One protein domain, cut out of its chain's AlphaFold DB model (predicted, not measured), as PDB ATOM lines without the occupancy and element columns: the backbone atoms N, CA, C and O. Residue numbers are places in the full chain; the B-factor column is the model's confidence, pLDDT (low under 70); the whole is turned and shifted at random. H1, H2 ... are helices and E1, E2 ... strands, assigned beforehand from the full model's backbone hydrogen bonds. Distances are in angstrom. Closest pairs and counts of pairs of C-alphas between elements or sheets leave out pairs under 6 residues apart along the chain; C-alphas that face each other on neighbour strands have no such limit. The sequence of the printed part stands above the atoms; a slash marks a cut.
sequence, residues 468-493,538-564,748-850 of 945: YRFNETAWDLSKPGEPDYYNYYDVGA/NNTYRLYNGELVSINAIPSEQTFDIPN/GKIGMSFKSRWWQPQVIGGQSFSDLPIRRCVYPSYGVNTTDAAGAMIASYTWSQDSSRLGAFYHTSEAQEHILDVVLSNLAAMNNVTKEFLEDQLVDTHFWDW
ATOM      1  N   TYR A 468     222.803 319.964 191.983       98.56
ATOM      2  CA  TYR A 468     223.066 318.798 191.150       98.56
ATOM      3  C   TYR A 468     222.134 318.814 189.942       98.56
ATOM      4  O   TYR A 468     220.909 318.810 190.100       98.56
ATOM      5  N   ARG A 469     222.709 318.815 188.738       98.06
ATOM      6  CA  ARG A 469     221.979 318.701 187.470       98.06
ATOM      7  C   ARG A 469     222.081 317.259 186.984       98.06
ATOM      8  O   ARG A 469     223.177 316.744 186.794       98.06
ATOM      9  N   PHE A 470     220.941 316.612 186.740       98.00
ATOM     10  CA  PHE A 470     220.913 315.226 186.239       98.00
ATOM     11  C   PHE A 470     221.494 315.109 184.823       98.00
ATOM     12  O   PHE A 470     221.950 314.049 184.405       98.00
ATOM     13  N   ASN A 471     221.485 316.212 184.071       96.62
ATOM     14  CA  ASN A 471     222.152 316.317 182.783       96.62
ATOM     15  C   ASN A 471     222.744 317.723 182.616       96.62
ATOM     16  O   ASN A 471     222.089 318.613 182.075       96.62
ATOM     17  N   GLU A 472     223.980 317.908 183.089       96.06
ATOM     18  CA  GLU A 472     224.717 319.182 183.014       96.06
ATOM     19  C   GLU A 472     224.758 319.732 181.579       96.06
ATOM     20  O   GLU A 472     224.421 320.883 181.342       96.06
ATOM     21  N   THR A 473     225.073 318.885 180.592       97.56
ATOM     22  CA  THR A 473     225.190 319.311 179.188       97.56
ATOM     23  C   THR A 473     223.864 319.801 178.611       97.56
ATOM     24  O   THR A 473     223.849 320.764 177.849       97.56
ATOM     25  N   ALA A 474     222.747 319.145 178.936       96.94
ATOM     26  CA  ALA A 474     221.433 319.612 178.499       96.94
ATOM     27  C   ALA A 474     221.050 320.923 179.197       96.94
ATOM     28  O   ALA A 474     220.524 321.823 178.548       96.94
ATOM     29  N   TRP A 475     221.375 321.052 180.487       96.44
ATOM     30  CA  TRP A 475     221.149 322.278 181.241       96.44
ATOM     31  C   TRP A 475     221.925 323.463 180.644       96.44
ATOM     32  O   TRP A 475     221.306 324.481 180.339       96.44
ATOM     33  N   ASP A 476     223.223 323.300 180.361       95.31
ATOM     34  CA  ASP A 476     224.097 324.323 179.753       95.31
ATOM     35  C   ASP A 476     223.598 324.825 178.389       95.31
ATOM     36  O   ASP A 476     223.832 325.972 178.002       95.31
ATOM     37  N   LEU A 477     222.933 323.952 177.627       96.38
ATOM     38  CA  LEU A 477     222.382 324.270 176.308       96.38
ATOM     39  C   LEU A 477     220.970 324.864 176.369       96.38
ATOM     40  O   LEU A 477     220.466 325.316 175.336       96.38
ATOM     41  N   SER A 478     220.346 324.860 177.545       96.06
ATOM     42  CA  SER A 478     218.967 325.290 177.758       96.06
ATOM     43  C   SER A 478     218.870 326.662 178.430       96.06
ATOM     44  O   SER A 478     219.849 327.209 178.941       96.06
ATOM     45  N   LYS A 479     217.674 327.253 178.423       94.56
ATOM     46  CA  LYS A 479     217.386 328.572 179.015       94.56
ATOM     47  C   LYS A 479     216.164 328.538 179.935       94.56
ATOM     48  O   LYS A 479     215.329 327.641 179.796       94.56
ATOM     49  N   PRO A 480     215.987 329.541 180.821       94.56
ATOM     50  CA  PRO A 480     214.746 329.699 181.574       94.56
ATOM     51  C   PRO A 480     213.520 329.607 180.658       94.56
ATOM     52  O   PRO A 480     213.459 330.254 179.610       94.56
ATOM     53  N   GLY A 481     212.551 328.784 181.051       94.44
ATOM     54  CA  GLY A 481     211.376 328.460 180.244       94.44
ATOM     55  C   GLY A 481     211.482 327.173 179.417       94.44
ATOM     56  O   GLY A 481     210.449 326.720 178.932       94.44
ATOM     57  N   GLU A 482     212.659 326.556 179.292       96.44
ATOM     58  CA  GLU A 482     212.858 325.290 178.570       96.44
ATOM     59  C   GLU A 482     212.904 324.078 179.526       96.44
ATOM     60  O   GLU A 482     213.368 324.213 180.660       96.44
ATOM     61  N   PRO A 483     212.437 322.884 179.108       95.69
ATOM     62  CA  PRO A 483     212.326 321.718 179.988       95.69
ATOM     63  C   PRO A 483     213.596 321.301 180.733       95.69
ATOM     64  O   PRO A 483     213.553 321.096 181.951       95.69
ATOM     65  N   ASP A 484     214.712 321.186 180.009       96.06
ATOM     66  CA  ASP A 484     215.983 320.675 180.535       96.06
ATOM     67  C   ASP A 484     216.625 321.633 181.549       96.06
ATOM     68  O   ASP A 484     217.331 321.191 182.459       96.06
ATOM     69  N   TYR A 485     216.283 322.925 181.483       97.12
ATOM     70  CA  TYR A 485     216.767 323.950 182.411       97.12
ATOM     71  C   TYR A 485     216.325 323.693 183.857       97.12
ATOM     72  O   TYR A 485     216.951 324.162 184.806       97.12
ATOM     73  N   TYR A 486     215.252 322.920 184.042       97.25
ATOM     74  CA  TYR A 486     214.687 322.587 185.347       97.25
ATOM     75  C   TYR A 486     215.005 321.153 185.802       97.25
ATOM     76  O   TYR A 486     214.410 320.684 186.773       97.25
ATOM     77  N   ASN A 487     215.929 320.449 185.129       97.38
ATOM     78  CA  ASN A 487     216.347 319.088 185.484       97.38
ATOM     79  C   ASN A 487     217.477 319.071 186.531       97.38
ATOM     80  O   ASN A 487     218.556 318.511 186.315       97.38
ATOM     81  N   TYR A 488     217.234 319.716 187.669       98.25
ATOM     82  CA  TYR A 488     218.188 319.817 188.768       98.25
ATOM     83  C   TYR A 488     217.484 319.780 190.121       98.25
ATOM     84  O   TYR A 488     216.268 319.948 190.211       98.25
ATOM     85  N   TYR A 489     218.266 319.605 191.183       98.50
ATOM     86  CA  TYR A 489     217.836 319.928 192.537       98.50
ATOM     87  C   TYR A 489     218.992 320.508 193.356       98.50
ATOM     88  O   TYR A 489     220.164 320.233 193.096       98.50
ATOM     89  N   ASP A 490     218.662 321.294 194.377       98.62
ATOM     90  CA  ASP A 490     219.655 321.810 195.312       98.62
ATOM     91  C   ASP A 490     219.949 320.790 196.413       98.62
ATOM     92  O   ASP A 490     219.101 320.476 197.259       98.62
ATOM     93  N   VAL A 491     221.183 320.293 196.425       98.31
ATOM     94  CA  VAL A 491     221.707 319.354 197.424       98.31
ATOM     95  C   VAL A 491     221.816 320.037 198.790       98.31
ATOM     96  O   VAL A 491     221.468 319.453 199.816       98.31
ATOM     97  N   GLY A 492     222.252 321.300 198.799       98.06
ATOM     98  CA  GLY A 492     222.451 322.111 200.002       98.06
ATOM     99  C   GLY A 492     221.369 323.165 200.219       98.06
ATOM    100  O   GLY A 492     220.178 322.835 200.273       98.06
ATOM    101  N   ALA A 493     221.782 324.429 200.360       98.06
ATOM    102  CA  ALA A 493     220.869 325.570 200.462       98.06
ATOM    103  C   ALA A 493     219.927 325.631 199.246       98.06
ATOM    104  O   ALA A 493     220.371 325.448 198.118       98.06
ATOM    105  N   ASN A 538     198.329 323.160 198.998       84.81
ATOM    106  CA  ASN A 538     197.115 322.551 199.571       84.81
ATOM    107  C   ASN A 538     196.895 321.065 199.227       84.81
ATOM    108  O   ASN A 538     196.191 320.378 199.961       84.81
ATOM    109  N   ASN A 539     197.484 320.575 198.135       88.12
ATOM    110  CA  ASN A 539     197.305 319.205 197.641       88.12
ATOM    111  C   ASN A 539     198.504 318.293 197.960       88.12
ATOM    112  O   ASN A 539     198.784 317.357 197.220       88.12
ATOM    113  N   THR A 540     199.227 318.593 199.038       93.12
ATOM    114  CA  THR A 540     200.278 317.728 199.598       93.12
ATOM    115  C   THR A 540     199.738 316.946 200.797       93.12
ATOM    116  O   THR A 540     198.590 317.160 201.209       93.12
ATOM    117  N   TYR A 541     200.526 316.022 201.349       93.62
ATOM    118  CA  TYR A 541     200.026 315.016 202.289       93.62
ATOM    119  C   TYR A 541     200.862 314.887 203.566       93.62
ATOM    120  O   TYR A 541     202.044 315.237 203.612       93.62
ATOM    121  N   ARG A 542     200.233 314.327 204.601       93.69
ATOM    122  CA  ARG A 542     200.883 313.814 205.811       93.69
ATOM    123  C   ARG A 542     200.560 312.329 205.937       93.69
ATOM    124  O   ARG A 542     199.385 311.974 205.886       93.69
ATOM    125  N   LEU A 543     201.579 311.490 206.093       94.25
ATOM    126  CA  LEU A 543     201.436 310.050 206.312       94.25
ATOM    127  C   LEU A 543     202.102 309.656 207.628       94.25
ATOM    128  O   LEU A 543     203.324 309.533 207.670       94.25
ATOM    129  N   TYR A 544     201.305 309.454 208.670       93.31
ATOM    130  CA  TYR A 544     201.802 309.078 209.994       93.31
ATOM    131  C   TYR A 544     200.996 307.916 210.554       93.31
ATOM    132  O   TYR A 544     199.774 307.892 210.427       93.31
ATOM    133  N   ASN A 545     201.687 306.936 211.132       91.31
ATOM    134  CA  ASN A 545     201.128 305.691 211.653       91.31
ATOM    135  C   ASN A 545     200.129 305.023 210.681       91.31
ATOM    136  O   ASN A 545     199.055 304.555 211.056       91.31
ATOM    137  N   GLY A 546     200.463 305.028 209.386       89.56
ATOM    138  CA  GLY A 546     199.632 304.456 208.319       89.56
ATOM    139  C   GLY A 546     198.397 305.275 207.921       89.56
ATOM    140  O   GLY A 546     197.674 304.863 207.012       89.56
ATOM    141  N   GLU A 547     198.151 306.430 208.542       90.50
ATOM    142  CA  GLU A 547     197.063 307.344 208.199       90.50
ATOM    143  C   GLU A 547     197.544 308.408 207.204       90.50
ATOM    144  O   GLU A 547     198.412 309.223 207.519       90.50
ATOM    145  N   LEU A 548     196.973 308.409 205.995       91.75
ATOM    146  CA  LEU A 548     197.244 309.416 204.968       91.75
ATOM    147  C   LEU A 548     196.169 310.509 204.997       91.75
ATOM    148  O   LEU A 548     195.007 310.252 204.679       91.75
ATOM    149  N   VAL A 549     196.570 311.741 205.300       91.44
ATOM    150  CA  VAL A 549     195.689 312.917 205.319       91.44
ATOM    151  C   VAL A 549     196.242 314.041 204.443       91.44
ATOM    152  O   VAL A 549     197.417 314.045 204.071       91.44
ATOM    153  N   SER A 550     195.397 315.009 204.075       91.19
ATOM    154  CA  SER A 550     195.865 316.216 203.381       91.19
ATOM    155  C   SER A 550     196.722 317.080 204.310       91.19
ATOM    156  O   SER A 550     196.556 317.042 205.524       91.19
ATOM    157  N   ILE A 551     197.607 317.910 203.756       89.56
ATOM    158  CA  ILE A 551     198.547 318.742 204.531       89.56
ATOM    159  C   ILE A 551     197.876 319.674 205.553       89.56
ATOM    160  O   ILE A 551     198.482 320.013 206.570       89.56
ATOM    161  N   ASN A 552     196.635 320.083 205.262       86.50
ATOM    162  CA  ASN A 552     195.822 320.974 206.091       86.50
ATOM    163  C   ASN A 552     195.094 320.229 207.222       86.50
ATOM    164  O   ASN A 552     194.551 320.868 208.119       86.50
ATOM    165  N   ALA A 553     195.059 318.898 207.168       86.31
ATOM    166  CA  ALA A 553     194.632 318.046 208.264       86.31
ATOM    167  C   ALA A 553     195.852 317.602 209.083       86.31
ATOM    168  O   ALA A 553     196.986 317.594 208.602       86.31
ATOM    169  N   ILE A 554     195.609 317.234 210.336       78.38
ATOM    170  CA  ILE A 554     196.626 316.715 211.249       78.38
ATOM    171  C   ILE A 554     196.125 315.352 211.720       78.38
ATOM    172  O   ILE A 554     194.947 315.268 212.081       78.38
ATOM    173  N   PRO A 555     196.961 314.298 211.683       77.56
ATOM    174  CA  PRO A 555     196.588 313.011 212.259       77.56
ATOM    175  C   PRO A 555     196.171 313.195 213.723       77.56
ATOM    176  O   PRO A 555     196.743 314.023 214.429       77.56
ATOM    177  N   SER A 556     195.142 312.479 214.168       72.56
ATOM    178  CA  SER A 556     194.611 312.669 215.524       72.56
ATOM    179  C   SER A 556     195.634 312.285 216.599       72.56
ATOM    180  O   SER A 556     196.497 311.445 216.375       72.56
ATOM    181  N   GLU A 557     195.509 312.816 217.810       71.50
ATOM    182  CA  GLU A 557     196.319 312.400 218.963       71.50
ATOM    183  C   GLU A 557     196.202 310.892 219.269       71.50
ATOM    184  O   GLU A 557     197.159 310.263 219.720       71.50
ATOM    185  N   GLN A 558     195.063 310.275 218.926       73.69
ATOM    186  CA  GLN A 558     194.850 308.823 219.029       73.69
ATOM    187  C   GLN A 558     195.747 308.034 218.075       73.69
ATOM    188  O   GLN A 558     196.100 306.894 218.369       73.69
ATOM    189  N   THR A 559     196.152 308.647 216.961       74.44
ATOM    190  CA  THR A 559     197.118 308.088 216.012       74.44
ATOM    191  C   THR A 559     198.490 307.878 216.677       74.44
ATOM    192  O   THR A 559     199.287 307.099 216.169       74.44
ATOM    193  N   PHE A 560     198.753 308.487 217.839       81.56
ATOM    194  CA  PHE A 560     200.009 308.373 218.593       81.56
ATOM    195  C   PHE A 560     199.820 307.817 220.015       81.56
ATOM    196  O   PHE A 560     200.670 308.031 220.875       81.56
ATOM    197  N   ASP A 561     198.708 307.120 220.282       80.06
ATOM    198  CA  ASP A 561     198.369 306.562 221.602       80.06
ATOM    199  C   ASP A 561     198.353 307.601 222.747       80.06
ATOM    200  O   ASP A 561     198.506 307.257 223.923       80.06
ATOM    201  N   ILE A 562     198.133 308.882 222.427       79.25
ATOM    202  CA  ILE A 562     198.010 309.936 223.437       79.25
ATOM    203  C   ILE A 562     196.578 309.928 223.987       79.25
ATOM    204  O   ILE A 562     195.621 310.042 223.212       79.25
ATOM    205  N   PRO A 563     196.392 309.794 225.316       68.12
ATOM    206  CA  PRO A 563     195.066 309.780 225.920       68.12
ATOM    207  C   PRO A 563     194.285 311.072 225.611       68.12
ATOM    208  O   PRO A 563     194.774 312.183 225.823       68.12
ATOM    209  N   ASN A 564     193.046 310.932 225.124       63.41
ATOM    210  CA  ASN A 564     192.165 312.045 224.720       63.41
ATOM    211  C   ASN A 564     191.545 312.804 225.920       63.41
ATOM    212  O   ASN A 564     190.564 313.536 225.816       63.41
ATOM    213  N   GLY A 748     220.872 314.823 204.784       97.06
ATOM    214  CA  GLY A 748     220.982 314.130 203.515       97.06
ATOM    215  C   GLY A 748     219.778 314.386 202.626       97.06
ATOM    216  O   GLY A 748     218.653 314.599 203.092       97.06
ATOM    217  N   LYS A 749     220.022 314.370 201.317       98.50
ATOM    218  CA  LYS A 749     218.973 314.488 200.303       98.50
ATOM    219  C   LYS A 749     219.111 313.396 199.262       98.50
ATOM    220  O   LYS A 749     220.218 313.080 198.828       98.50
ATOM    221  N   ILE A 750     217.966 312.898 198.813       98.62
ATOM    222  CA  ILE A 750     217.866 312.017 197.651       98.62
ATOM    223  C   ILE A 750     217.133 312.786 196.557       98.62
ATOM    224  O   ILE A 750     215.929 313.042 196.669       98.62
ATOM    225  N   GLY A 751     217.866 313.189 195.525       98.56
ATOM    226  CA  GLY A 751     217.296 313.754 194.309       98.56
ATOM    227  C   GLY A 751     216.848 312.642 193.371       98.56
ATOM    228  O   GLY A 751     217.558 311.651 193.202       98.56
ATOM    229  N   MET A 752     215.695 312.812 192.731       98.56
ATOM    230  CA  MET A 752     215.225 311.906 191.679       98.56
ATOM    231  C   MET A 752     214.741 312.697 190.472       98.56
ATOM    232  O   MET A 752     214.102 313.738 190.638       98.56
ATOM    233  N   SER A 753     215.019 312.182 189.278       98.19
ATOM    234  CA  SER A 753     214.456 312.675 188.022       98.19
ATOM    235  C   SER A 753     213.496 311.643 187.444       98.19
ATOM    236  O   SER A 753     213.789 310.445 187.423       98.19
ATOM    237  N   PHE A 754     212.342 312.112 186.982       98.06
ATOM    238  CA  PHE A 754     211.279 311.303 186.397       98.06
ATOM    239  C   PHE A 754     210.982 311.732 184.952       98.06
ATOM    240  O   PHE A 754     211.177 312.891 184.580       98.06
ATOM    241  N   LYS A 755     210.431 310.811 184.147       95.94
ATOM    242  CA  LYS A 755     209.999 311.036 182.753       95.94
ATOM    243  C   LYS A 755     208.994 312.182 182.625       95.94
ATOM    244  O   LYS A 755     208.912 312.814 181.577       95.94
ATOM    245  N   SER A 756     208.202 312.414 183.669       93.25
ATOM    246  CA  SER A 756     207.228 313.496 183.750       93.25
ATOM    247  C   SER A 756     207.097 314.005 185.185       93.25
ATOM    248  O   SER A 756     207.403 313.293 186.145       93.25
ATOM    249  N   ARG A 757     206.585 315.229 185.344       95.19
ATOM    250  CA  ARG A 757     206.117 315.753 186.635       95.19
ATOM    251  C   ARG A 757     204.770 315.129 186.979       95.19
ATOM    252  O   ARG A 757     203.736 315.783 186.897       95.19
ATOM    253  N   TRP A 758     204.779 313.854 187.353       94.75
ATOM    254  CA  TRP A 758     203.574 313.059 187.620       94.75
ATOM    255  C   TRP A 758     202.671 313.625 188.731       94.75
ATOM    256  O   TRP A 758     201.508 313.247 188.828       94.75
ATOM    257  N   TRP A 759     203.190 314.538 189.557       93.12
ATOM    258  CA  TRP A 759     202.440 315.265 190.585       93.12
ATOM    259  C   TRP A 759     201.674 316.491 190.048       93.12
ATOM    260  O   TRP A 759     200.831 317.047 190.755       93.12
ATOM    261  N   GLN A 760     201.955 316.950 188.825       90.19
ATOM    262  CA  GLN A 760     201.267 318.073 188.183       90.19
ATOM    263  C   GLN A 760     200.064 317.609 187.339       90.19
ATOM    264  O   GLN A 760     200.095 316.524 186.759       90.19
ATOM    265  N   PRO A 761     199.013 318.449 187.201       86.94
ATOM    266  CA  PRO A 761     198.873 319.826 187.706       86.94
ATOM    267  C   PRO A 761     198.412 319.941 189.170       86.94
ATOM    268  O   PRO A 761     198.160 321.048 189.641       86.94
ATOM    269  N   GLN A 762     198.246 318.830 189.889       86.25
ATOM    270  CA  GLN A 762     197.627 318.822 191.218       86.25
ATOM    271  C   GLN A 762     198.505 319.491 192.281       86.25
ATOM    272  O   GLN A 762     197.972 320.191 193.144       86.25
ATOM    273  N   VAL A 763     199.825 319.310 192.209       90.81
ATOM    274  CA  VAL A 763     200.801 319.830 193.177       90.81
ATOM    275  C   VAL A 763     201.754 320.816 192.500       90.81
ATOM    276  O   VAL A 763     202.364 320.512 191.475       90.81
ATOM    277  N   ILE A 764     201.894 322.006 193.085       90.44
ATOM    278  CA  ILE A 764     202.823 323.057 192.651       90.44
ATOM    279  C   ILE A 764     203.635 323.481 193.873       90.44
ATOM    280  O   ILE A 764     203.100 324.130 194.770       90.44
ATOM    281  N   GLY A 765     204.910 323.089 193.912       94.25
ATOM    282  CA  GLY A 765     205.758 323.246 195.090       94.25
ATOM    283  C   GLY A 765     205.180 322.586 196.352       94.25
ATOM    284  O   GLY A 765     204.366 321.665 196.277       94.25
ATOM    285  N   GLY A 766     205.601 323.051 197.525       94.88
ATOM    286  CA  GLY A 766     205.210 322.475 198.808       94.88
ATOM    287  C   GLY A 766     205.976 321.203 199.173       94.88
ATOM    288  O   GLY A 766     206.969 320.828 198.542       94.88
ATOM    289  N   GLN A 767     205.524 320.551 200.244       95.38
ATOM    290  CA  GLN A 767     206.182 319.396 200.851       95.38
ATOM    291  C   GLN A 767     205.137 318.420 201.392       95.38
ATOM    292  O   GLN A 767     204.133 318.857 201.953       95.38
ATOM    293  N   SER A 768     205.401 317.122 201.269       95.81
ATOM    294  CA  SER A 768     204.654 316.082 201.987       95.81
ATOM    295  C   SER A 768     205.526 315.506 203.099       95.81
ATOM    296  O   SER A 768     206.743 315.417 202.935       95.81
ATOM    297  N   PHE A 769     204.914 315.111 204.215       95.75
ATOM    298  CA  PHE A 769     205.605 314.702 205.446       95.75
ATOM    299  C   PHE A 769     205.174 313.313 205.911       95.75
ATOM    300  O   PHE A 769     204.046 312.891 205.656       95.75
ATOM    301  N   SER A 770     206.066 312.606 206.596       95.75
ATOM    302  CA  SER A 770     205.833 311.255 207.084       95.75
ATOM    303  C   SER A 770     206.782 310.851 208.218       95.75
ATOM    304  O   SER A 770     207.861 311.423 208.394       95.75
ATOM    305  N   ASP A 771     206.382 309.825 208.967       95.12
ATOM    306  CA  ASP A 771     207.230 309.038 209.869       95.12
ATOM    307  C   ASP A 771     207.952 307.863 209.176       95.12
ATOM    308  O   ASP A 771     208.786 307.194 209.788       95.12
ATOM    309  N   LEU A 772     207.686 307.621 207.888       97.12
ATOM    310  CA  LEU A 772     208.443 306.677 207.069       97.12
ATOM    311  C   LEU A 772     209.897 307.149 206.879       97.12
ATOM    312  O   LEU A 772     210.151 308.354 206.909       97.12
ATOM    313  N   PRO A 773     210.850 306.235 206.595       97.31
ATOM    314  CA  PRO A 773     212.277 306.549 206.493       97.31
ATOM    315  C   PRO A 773     212.640 307.803 205.688       97.31
ATOM    316  O   PRO A 773     213.530 308.539 206.099       97.31
ATOM    317  N   ILE A 774     211.952 308.091 204.576       96.94
ATOM    318  CA  ILE A 774     212.270 309.260 203.734       96.94
ATOM    319  C   ILE A 774     211.906 310.616 204.357       96.94
ATOM    320  O   ILE A 774     212.364 311.640 203.843       96.94
ATOM    321  N   ARG A 775     211.110 310.612 205.437       97.88
ATOM    322  CA  ARG A 775     210.571 311.727 206.240       97.88
ATOM    323  C   ARG A 775     209.779 312.785 205.487       97.88
ATOM    324  O   ARG A 775     208.647 313.078 205.851       97.88
ATOM    325  N   ARG A 776     210.347 313.400 204.456       97.00
ATOM    326  CA  ARG A 776     209.659 314.406 203.646       97.00
ATOM    327  C   ARG A 776     210.139 314.383 202.205       97.00
ATOM    328  O   ARG A 776     211.331 314.212 201.956       97.00
ATOM    329  N   CYS A 777     209.224 314.642 201.278       97.38
ATOM    330  CA  CYS A 777     209.552 314.931 199.885       97.38
ATOM    331  C   CYS A 777     209.203 316.388 199.558       97.38
ATOM    332  O   CYS A 777     208.229 316.935 200.083       97.38
ATOM    333  N   VAL A 778     209.996 317.021 198.694       98.00
ATOM    334  CA  VAL A 778     209.858 318.436 198.316       98.00
ATOM    335  C   VAL A 778     209.601 318.521 196.819       98.00
ATOM    336  O   VAL A 778     210.421 318.062 196.017       98.00
ATOM    337  N   TYR A 779     208.481 319.132 196.440       97.25
ATOM    338  CA  TYR A 779     208.166 319.383 195.036       97.25
ATOM    339  C   TYR A 779     208.825 320.700 194.601       97.25
ATOM    340  O   TYR A 779     208.836 321.670 195.368       97.25
ATOM    341  N   PRO A 780     209.386 320.774 193.385       96.12
ATOM    342  CA  PRO A 780     210.083 321.969 192.927       96.12
ATOM    343  C   PRO A 780     209.129 323.164 192.793       96.12
ATOM    344  O   PRO A 780     207.999 323.032 192.321       96.12
ATOM    345  N   SER A 781     209.615 324.350 193.169       96.00
ATOM    346  CA  SER A 781     208.913 325.632 192.951       96.00
ATOM    347  C   SER A 781     209.297 326.315 191.631       96.00
ATOM    348  O   SER A 781     208.748 327.354 191.283       96.00
ATOM    349  N   TYR A 782     210.217 325.716 190.874       95.25
ATOM    350  CA  TYR A 782     210.724 326.202 189.590       95.25
ATOM    351  C   TYR A 782     210.174 325.397 188.404       95.25
ATOM    352  O   TYR A 782     209.756 324.240 188.529       95.25
ATOM    353  N   GLY A 783     210.148 326.025 187.226       93.88
ATOM    354  CA  GLY A 783     209.604 325.429 185.999       93.88
ATOM    355  C   GLY A 783     208.092 325.187 186.046       93.88
ATOM    356  O   GLY A 783     207.571 324.392 185.276       93.88
ATOM    357  N   VAL A 784     207.370 325.828 186.975       90.62
ATOM    358  CA  VAL A 784     205.923 325.620 187.190       90.62
ATOM    359  C   VAL A 784     205.098 325.986 185.955       90.62
ATOM    360  O   VAL A 784     204.116 325.315 185.656       90.62
ATOM    361  N   ASN A 785     205.519 327.025 185.232       89.50
ATOM    362  CA  ASN A 785     204.850 327.519 184.026       89.50
ATOM    363  C   ASN A 785     205.489 326.993 182.730       89.50
ATOM    364  O   ASN A 785     205.176 327.491 181.650       89.50
ATOM    365  N   THR A 786     206.393 326.018 182.827       93.19
ATOM    366  CA  THR A 786     207.094 325.441 181.680       93.19
ATOM    367  C   THR A 786     206.419 324.146 181.262       93.19
ATOM    368  O   THR A 786     206.350 323.187 182.031       93.19
ATOM    369  N   THR A 787     205.921 324.119 180.027       90.69
ATOM    370  CA  THR A 787     205.380 322.906 179.407       90.69
ATOM    371  C   THR A 787     206.447 321.815 179.401       90.69
ATOM    372  O   THR A 787     207.576 322.079 179.000       90.69
ATOM    373  N   ASP A 788     206.083 320.613 179.843       90.94
ATOM    374  CA  ASP A 788     206.960 319.436 179.891       90.94
ATOM    375  C   ASP A 788     208.258 319.635 180.695       90.94
ATOM    376  O   ASP A 788     209.245 318.946 180.447       90.94
ATOM    377  N   ALA A 789     208.272 320.552 181.672       92.69
ATOM    378  CA  ALA A 789     209.413 320.742 182.564       92.69
ATOM    379  C   ALA A 789     209.893 319.413 183.164       92.69
ATOM    380  O   ALA A 789     209.078 318.593 183.595       92.69
ATOM    381  N   ALA A 790     211.215 319.224 183.239       92.44
ATOM    382  CA  ALA A 790     211.795 317.978 183.719       92.44
ATOM    383  C   ALA A 790     211.277 317.588 185.116       92.44
ATOM    384  O   ALA A 790     211.048 318.440 185.987       92.44
ATOM    385  N   GLY A 791     211.090 316.283 185.324       94.44
ATOM    386  CA  GLY A 791     210.544 315.690 186.544       94.44
ATOM    387  C   GLY A 791     211.540 315.595 187.698       94.44
ATOM    388  O   GLY A 791     211.525 314.589 188.397       94.44
ATOM    389  N   ALA A 792     212.414 316.583 187.897       97.38
ATOM    390  CA  ALA A 792     213.360 316.595 189.012       97.38
ATOM    391  C   ALA A 792     212.678 317.007 190.329       97.38
ATOM    392  O   ALA A 792     211.925 317.984 190.369       97.38
ATOM    393  N   MET A 793     212.936 316.276 191.416       97.44
ATOM    394  CA  MET A 793     212.446 316.599 192.761       97.44
ATOM    395  C   MET A 793     213.388 316.097 193.860       97.44
ATOM    396  O   MET A 793     214.269 315.269 193.621       97.44
ATOM    397  N   ILE A 794     213.149 316.545 195.095       98.62
ATOM    398  CA  ILE A 794     213.778 315.961 196.284       98.62
ATOM    399  C   ILE A 794     212.829 314.888 196.823       98.62
ATOM    400  O   ILE A 794     211.808 315.203 197.436       98.62
ATOM    401  N   ALA A 795     213.156 313.621 196.584       98.38
ATOM    402  CA  ALA A 795     212.354 312.481 197.025       98.38
ATOM    403  C   ALA A 795     212.465 312.236 198.536       98.38
ATOM    404  O   ALA A 795     211.512 311.766 199.152       98.38
ATOM    405  N   SER A 796     213.604 312.584 199.137       98.56
ATOM    406  CA  SER A 796     213.819 312.523 200.582       98.56
ATOM    407  C   SER A 796     214.682 313.689 201.049       98.56
ATOM    408  O   SER A 796     215.700 313.987 200.421       98.56
ATOM    409  N   TYR A 797     214.288 314.322 202.156       98.44
ATOM    410  CA  TYR A 797     215.111 315.290 202.878       98.44
ATOM    411  C   TYR A 797     215.098 315.011 204.387       98.44
ATOM    412  O   TYR A 797     214.110 315.271 205.080       98.44
ATOM    413  N   THR A 798     216.204 314.484 204.901       97.94
ATOM    414  CA  THR A 798     216.324 313.988 206.280       97.94
ATOM    415  C   THR A 798     217.449 314.676 207.029       97.94
ATOM    416  O   THR A 798     218.471 314.995 206.424       97.94
ATOM    417  N   TRP A 799     217.239 314.899 208.330       97.38
ATOM    418  CA  TRP A 799     218.181 315.507 209.285       97.38
ATOM    419  C   TRP A 799     218.436 314.535 210.457       97.38
ATOM    420  O   TRP A 799     217.785 313.483 210.524       97.38
ATOM    421  N   SER A 800     219.378 314.848 211.349       96.06
ATOM    422  CA  SER A 800     219.713 314.093 212.563       96.06
ATOM    423  C   SER A 800     219.788 312.568 212.344       96.06
ATOM    424  O   SER A 800     220.424 312.043 211.415       96.06
ATOM    425  N   GLN A 801     219.159 311.803 213.226       96.62
ATOM    426  CA  GLN A 801     219.212 310.356 213.252       96.62
ATOM    427  C   GLN A 801     218.620 309.732 211.986       96.62
ATOM    428  O   GLN A 801     219.092 308.676 211.562       96.62
ATOM    429  N   ASP A 802     217.634 310.373 211.359       97.38
ATOM    430  CA  ASP A 802     217.060 309.892 210.100       97.38
ATOM    431  C   ASP A 802     218.087 309.961 208.975       97.38
ATOM    432  O   ASP A 802     218.285 308.981 208.254       97.38
ATOM    433  N   SER A 803     218.807 311.084 208.886       96.81
ATOM    434  CA  SER A 803     219.893 311.245 207.920       96.81
ATOM    435  C   SER A 803     221.004 310.239 208.163       96.81
ATOM    436  O   SER A 803     221.487 309.623 207.220       96.81
ATOM    437  N   SER A 804     221.395 310.027 209.421       95.81
ATOM    438  CA  SER A 804     222.450 309.061 209.760       95.81
ATOM    439  C   SER A 804     222.069 307.630 209.361       95.81
ATOM    440  O   SER A 804     222.904 306.863 208.885       95.81
ATOM    441  N   ARG A 805     220.793 307.260 209.541       96.19
ATOM    442  CA  ARG A 805     220.271 305.936 209.173       96.19
ATOM    443  C   ARG A 805     220.244 305.732 207.664       96.19
ATOM    444  O   ARG A 805     220.670 304.677 207.204       96.19
ATOM    445  N   LEU A 806     219.744 306.710 206.908       96.38
ATOM    446  CA  LEU A 806     219.693 306.615 205.450       96.38
ATOM    447  C   LEU A 806     221.079 306.746 204.813       96.38
ATOM    448  O   LEU A 806     221.399 305.981 203.906       96.38
ATOM    449  N   GLY A 807     221.909 307.662 205.316       95.50
ATOM    450  CA  GLY A 807     223.256 307.948 204.816       95.50
ATOM    451  C   GLY A 807     224.137 306.706 204.730       95.50
ATOM    452  O   GLY A 807     224.832 306.514 203.736       95.50
ATOM    453  N   ALA A 808     223.988 305.775 205.681       94.94
ATOM    454  CA  ALA A 808     224.685 304.488 205.679       94.94
ATOM    455  C   ALA A 808     224.473 303.651 204.398       94.94
ATOM    456  O   ALA A 808     225.309 302.805 204.072       94.94
ATOM    457  N   PHE A 809     223.380 303.877 203.660       96.44
ATOM    458  CA  PHE A 809     223.072 303.178 202.411       96.44
ATOM    459  C   PHE A 809     223.604 303.884 201.158       96.44
ATOM    460  O   PHE A 809     223.557 303.313 200.071       96.44
ATOM    461  N   TYR A 810     224.131 305.104 201.267       94.31
ATOM    462  CA  TYR A 810     224.473 305.915 200.095       94.31
ATOM    463  C   TYR A 810     225.843 305.582 199.493       94.31
ATOM    464  O   TYR A 810     226.170 306.087 198.423       94.31
ATOM    465  N   HIS A 811     226.658 304.745 200.140       89.25
ATOM    466  CA  HIS A 811     228.079 304.609 199.790       89.25
ATOM    467  C   HIS A 811     228.413 303.497 198.786       89.25
ATOM    468  O   HIS A 811     229.526 303.467 198.264       89.25
ATOM    469  N   THR A 812     227.503 302.555 198.529       93.25
ATOM    470  CA  THR A 812     227.751 301.442 197.594       93.25
ATOM    471  C   THR A 812     226.546 301.224 196.697       93.25
ATOM    472  O   THR A 812     225.420 301.389 197.153       93.25
ATOM    473  N   SER A 813     226.768 300.810 195.448       93.50
ATOM    474  CA  SER A 813     225.676 300.565 194.498       93.50
ATOM    475  C   SER A 813     224.676 299.521 195.007       93.50
ATOM    476  O   SER A 813     223.479 299.727 194.887       93.50
ATOM    477  N   GLU A 814     225.146 298.450 195.658       94.19
ATOM    478  CA  GLU A 814     224.269 297.427 196.254       94.19
ATOM    479  C   GLU A 814     223.382 298.006 197.369       94.19
ATOM    480  O   GLU A 814     222.179 297.761 197.415       94.19
ATOM    481  N   ALA A 815     223.950 298.824 198.263       95.19
ATOM    482  CA  ALA A 815     223.165 299.477 199.307       95.19
ATOM    483  C   ALA A 815     222.202 300.536 198.737       95.19
ATOM    484  O   ALA A 815     221.078 300.658 199.228       95.19
ATOM    485  N   GLN A 816     222.614 301.246 197.680       96.12
ATOM    486  CA  GLN A 816     221.780 302.205 196.959       96.12
ATOM    487  C   GLN A 816     220.579 301.524 196.285       96.12
ATOM    488  O   GLN A 816     219.469 302.040 196.370       96.12
ATOM    489  N   GLU A 817     220.758 300.343 195.684       94.19
ATOM    490  CA  GLU A 817     219.655 299.547 195.122       94.19
ATOM    491  C   GLU A 817     218.638 299.148 196.201       94.19
ATOM    492  O   GLU A 817     217.430 299.285 196.002       94.19
ATOM    493  N   HIS A 818     219.110 298.719 197.376       92.94
ATOM    494  CA  HIS A 818     218.225 298.379 198.492       92.94
ATOM    495  C   HIS A 818     217.441 299.585 199.009       92.94
ATOM    496  O   HIS A 818     216.233 299.481 199.238       92.94
ATOM    497  N   ILE A 819     218.101 300.728 199.211       96.31
ATOM    498  CA  ILE A 819     217.406 301.909 199.729       96.31
ATOM    499  C   ILE A 819     216.486 302.535 198.679       96.31
ATOM    500  O   ILE A 819     215.444 303.077 199.042       96.31
ATOM    501  N   LEU A 820     216.799 302.405 197.387       97.50
ATOM    502  CA  LEU A 820     215.938 302.868 196.300       97.50
ATOM    503  C   LEU A 820     214.551 302.212 196.350       97.50
ATOM    504  O   LEU A 820     213.543 302.908 196.226       97.50
ATOM    505  N   ASP A 821     214.489 300.903 196.604       96.50
ATOM    506  CA  ASP A 821     213.231 300.161 196.759       96.50
ATOM    507  C   ASP A 821     212.337 300.757 197.863       96.50
ATOM    508  O   ASP A 821     211.135 300.981 197.670       96.50
ATOM    509  N   VAL A 822     212.952 301.086 199.005       97.31
ATOM    510  CA  VAL A 822     212.292 301.707 200.160       97.31
ATOM    511  C   VAL A 822     211.835 303.123 199.827       97.31
ATOM    512  O   VAL A 822     210.689 303.475 200.111       97.31
ATOM    513  N   VAL A 823     212.695 303.928 199.195       98.12
ATOM    514  CA  VAL A 823     212.383 305.317 198.834       98.12
ATOM    515  C   VAL A 823     211.203 305.373 197.875       98.12
ATOM    516  O   VAL A 823     210.270 306.130 198.124       98.12
ATOM    517  N   LEU A 824     211.186 304.540 196.829       98.44
ATOM    518  CA  LEU A 824     210.066 304.476 195.884       98.44
ATOM    519  C   LEU A 824     208.778 304.014 196.568       98.44
ATOM    520  O   LEU A 824     207.720 304.597 196.339       98.44
ATOM    521  N   SER A 825     208.862 303.017 197.454       97.94
ATOM    522  CA  SER A 825     207.706 302.532 198.217       97.94
ATOM    523  C   SER A 825     207.130 303.612 199.140       97.94
ATOM    524  O   SER A 825     205.915 303.794 199.210       97.94
ATOM    525  N   ASN A 826     207.987 304.349 199.849       98.19
ATOM    526  CA  ASN A 826     207.563 305.422 200.746       98.19
ATOM    527  C   ASN A 826     207.027 306.628 199.969       98.19
ATOM    528  O   ASN A 826     205.977 307.159 200.324       98.19
ATOM    529  N   LEU A 827     207.700 307.025 198.886       97.69
ATOM    530  CA  LEU A 827     207.262 308.125 198.032       97.69
ATOM    531  C   LEU A 827     205.894 307.815 197.415       97.69
ATOM    532  O   LEU A 827     205.017 308.679 197.429       97.69
ATOM    533  N   ALA A 828     205.681 306.578 196.959       97.19
ATOM    534  CA  ALA A 828     204.392 306.100 196.466       97.19
ATOM    535  C   ALA A 828     203.292 306.217 197.533       97.19
ATOM    536  O   ALA A 828     202.254 306.838 197.284       97.19
ATOM    537  N   ALA A 829     203.550 305.702 198.740       96.06
ATOM    538  CA  ALA A 829     202.607 305.750 199.857       96.06
ATOM    539  C   ALA A 829     202.239 307.189 200.259       96.06
ATOM    540  O   ALA A 829     201.064 307.494 200.453       96.06
ATOM    541  N   MET A 830     203.222 308.091 200.322       93.81
ATOM    542  CA  MET A 830     203.012 309.501 200.673       93.81
ATOM    543  C   MET A 830     202.245 310.291 199.610       93.81
ATOM    544  O   MET A 830     201.649 311.315 199.926       93.81
ATOM    545  N   ASN A 831     202.276 309.849 198.353       91.12
ATOM    546  CA  ASN A 831     201.692 310.569 197.220       91.12
ATOM    547  C   ASN A 831     200.431 309.910 196.660       91.12
ATOM    548  O   ASN A 831     199.889 310.388 195.665       91.12
ATOM    549  N   ASN A 832     199.964 308.824 197.279       87.88
ATOM    550  CA  ASN A 832     198.815 308.052 196.816       87.88
ATOM    551  C   ASN A 832     198.948 307.587 195.347       87.88
ATOM    552  O   ASN A 832     197.990 307.626 194.570       87.88
ATOM    553  N   VAL A 833     200.151 307.154 194.965       92.88
ATOM    554  CA  VAL A 833     200.452 306.500 193.678       92.88
ATOM    555  C   VAL A 833     201.008 305.101 193.938       92.88
ATOM    556  O   VAL A 833     201.310 304.755 195.078       92.88
ATOM    557  N   THR A 834     201.129 304.262 192.908       97.19
ATOM    558  CA  THR A 834     201.733 302.932 193.079       97.19
ATOM    559  C   THR A 834     203.248 302.991 192.915       97.19
ATOM    560  O   THR A 834     203.782 303.837 192.194       97.19
ATOM    561  N   LYS A 835     203.953 302.066 193.568       97.94
ATOM    562  CA  LYS A 835     205.404 301.938 193.427       97.94
ATOM    563  C   LYS A 835     205.789 301.597 191.986       97.94
ATOM    564  O   LYS A 835     206.678 302.233 191.439       97.94
ATOM    565  N   GLU A 836     205.059 300.681 191.349       98.19
ATOM    566  CA  GLU A 836     205.305 300.252 189.965       98.19
ATOM    567  C   GLU A 836     205.163 301.416 188.976       98.19
ATOM    568  O   GLU A 836     205.855 301.474 187.962       98.19
ATOM    569  N   PHE A 837     204.270 302.366 189.273       98.19
ATOM    570  CA  PHE A 837     204.149 303.589 188.491       98.19
ATOM    571  C   PHE A 837     205.401 304.462 188.632       98.19
ATOM    572  O   PHE A 837     205.931 304.924 187.624       98.19
ATOM    573  N   LEU A 838     205.905 304.667 189.852       98.12
ATOM    574  CA  LEU A 838     207.129 305.445 190.065       98.12
ATOM    575  C   LEU A 838     208.366 304.765 189.472       98.12
ATOM    576  O   LEU A 838     209.210 305.459 188.914       98.12
ATOM    577  N   GLU A 839     208.453 303.435 189.532       98.06
ATOM    578  CA  GLU A 839     209.508 302.650 188.879       98.06
ATOM    579  C   GLU A 839     209.508 302.855 187.359       98.06
ATOM    580  O   GLU A 839     210.567 303.074 186.776       98.06
ATOM    581  N   ASP A 840     208.336 302.850 186.708       97.94
ATOM    582  CA  ASP A 840     208.252 303.185 185.282       97.94
ATOM    583  C   ASP A 840     208.646 304.643 185.018       97.94
ATOM    584  O   ASP A 840     209.260 304.937 183.994       97.94
ATOM    585  N   GLN A 841     208.300 305.574 185.904       98.06
ATOM    586  CA  GLN A 841     208.612 306.985 185.698       98.06
ATOM    587  C   GLN A 841     210.077 307.333 185.969       98.06
ATOM    588  O   GLN A 841     210.533 308.348 185.447       98.06
ATOM    589  N   LEU A 842     210.802 306.561 186.776       98.25
ATOM    590  CA  LEU A 842     212.148 306.909 187.224       98.25
ATOM    591  C   LEU A 842     213.144 306.949 186.056       98.25
ATOM    592  O   LEU A 842     213.186 306.052 185.215       98.25
ATOM    593  N   VAL A 843     213.954 308.007 186.015       97.75
ATOM    594  CA  VAL A 843     215.028 308.203 185.031       97.75
ATOM    595  C   VAL A 843     216.388 308.099 185.702       97.75
ATOM    596  O   VAL A 843     217.242 307.366 185.211       97.75
ATOM    597  N   ASP A 844     216.589 308.825 186.804       97.81
ATOM    598  CA  ASP A 844     217.878 308.882 187.491       97.81
ATOM    599  C   ASP A 844     217.730 309.259 188.974       97.81
ATOM    600  O   ASP A 844     216.711 309.822 189.393       97.81
ATOM    601  N   THR A 845     218.751 308.950 189.771       98.00
ATOM    602  CA  THR A 845     218.786 309.144 191.224       98.00
ATOM    603  C   THR A 845     220.145 309.653 191.682       98.00
ATOM    604  O   THR A 845     221.176 309.126 191.277       98.00
ATOM    605  N   HIS A 846     220.148 310.608 192.609       97.94
ATOM    606  CA  HIS A 846     221.359 311.115 193.243       97.94
ATOM    607  C   HIS A 846     221.207 311.097 194.767       97.94
ATOM    608  O   HIS A 846     220.280 311.695 195.314       97.94
ATOM    609  N   PHE A 847     222.121 310.407 195.448       97.81
ATOM    610  CA  PHE A 847     222.144 310.263 196.904       97.81
ATOM    611  C   PHE A 847     223.260 311.124 197.488       97.81
ATOM    612  O   PHE A 847     224.399 311.042 197.029       97.81
ATOM    613  N   TRP A 848     222.954 311.915 198.514       97.44
ATOM    614  CA  TRP A 848     223.947 312.758 199.171       97.44
ATOM    615  C   TRP A 848     223.786 312.759 200.688       97.44
ATOM    616  O   TRP A 848     222.692 313.023 201.194       97.44
ATOM    617  N   ASP A 849     224.886 312.508 201.398       97.00
ATOM    618  CA  ASP A 849     225.016 312.596 202.857       97.00
ATOM    619  C   ASP A 849     226.191 313.515 203.198       97.00
ATOM    620  O   ASP A 849     227.340 313.199 202.895       97.00
ATOM    621  N   TRP A 850     225.920 314.643 203.852       96.94
ATOM    622  CA  TRP A 850     226.940 315.652 204.153       96.94
ATOM    623  C   TRP A 850     228.048 315.167 205.105       96.94
ATOM    624  O   TRP A 850     229.140 315.738 205.090       96.94
TER     625      TRP A 850
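Overview. This is residues 468 to 493, 538 to 564 and 748 to 850 of the 945 residues of the protein "Putative l-amino acid oxidase" of Phaeomoniella chlamydospora (UniProt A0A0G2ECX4). Two small sheets meet edge to edge, where E6 of one comes beside E7 of the other, and one long helix, H5, crosses one side of both. H4 lies on the same face of the E7, E4, E8 sheet as H5, while H1 and H2 lie toward one end of the longest axis and H3 at the other. The printed part has 156 residues with six named helices and eight named strands, in the order H1, H2, E1, E2, E3, H3, E4, E5, E6, E7, H4, H5, H6, E8; the class is mixed, helices and strands. The sheet E3, E2, E5, E6 is mixed and the sheet E7, E4, E8 antiparallel. The whole is compact, with a radius of gyration of the C-alphas of 16.0 A, and spans 58 by 36 by 31 A.

Arrangement. H1, residues 472 to 477, touches H2, residues 483 to 486, closest at the C-alphas of Trp 475 and Tyr 485, 4.8 A. E1, residues 488 to 490, pairs with no named strand. E2, residues 541 to 544, and E3, residues 547 to 550, form a hairpin, with N 542 and O 549 at 2.9 A. H3, residues 557 to 560, is not on their sheet. E5, residues 767 to 770, is parallel to E2, with N 543 and O 769 at 2.9 A, and forms a hairpin with E6, residues 776 to 778, with N 768 and O 777 at 3.1 A. E4, residues 748 to 754, is antiparallel to E7, residues 791 to 799, with N 750 and O 796 at 3.0 A, and to E8, residues 842 to 849, with N 751 and O 846 at 2.8 A; this sheet is twisted. The closest C-alphas of E6 and E7 are those of Cys 777 and Ala 795, 4.7 A apart. H4, residues 800 to 807, and H5, residues 813 to 831, are on the same face of the sheet E7, E4, E8, two layers, helices on one face of a sheet. H5 runs across its strands, at 71 degrees to E8 on the local plane, and is also on the other sheet, at a height of 12.3 A. H6, residues 835 to 841, touches residues 824 to 829 of H5, about perpendicular at 74 degrees, closest at the C-alphas of Ala 828 and Lys 835, 5.3 A. H2 and H6 only graze the sheet E7, E4, E8. H1, H4 and H6 have every O i to N i+4 pair within hydrogen-bond range, H5 has 14 of 15, and H2 and H3 are too short for such a pair.

Along the chain. H1 begins at C-alpha 472 (224.717, 319.182, 183.014). H5 is 26.1 A long, E7 24.0 A, E8 21.0 A and E4 19.9 A. E8 ends at C-alpha 849 (225.016, 312.596, 202.857).

Size, cuts and confidence. The two C-alphas farthest apart, of Leu 477 and Pro 563, are 58.5 A apart. Residues 494 to 537 and 565 to 747 are not printed, with gaps of 24.0 A and 35.8 A between C-alphas. The links E4 to E5 and E6 to E7 are long. Residues 563 to 564 have pLDDT under 70.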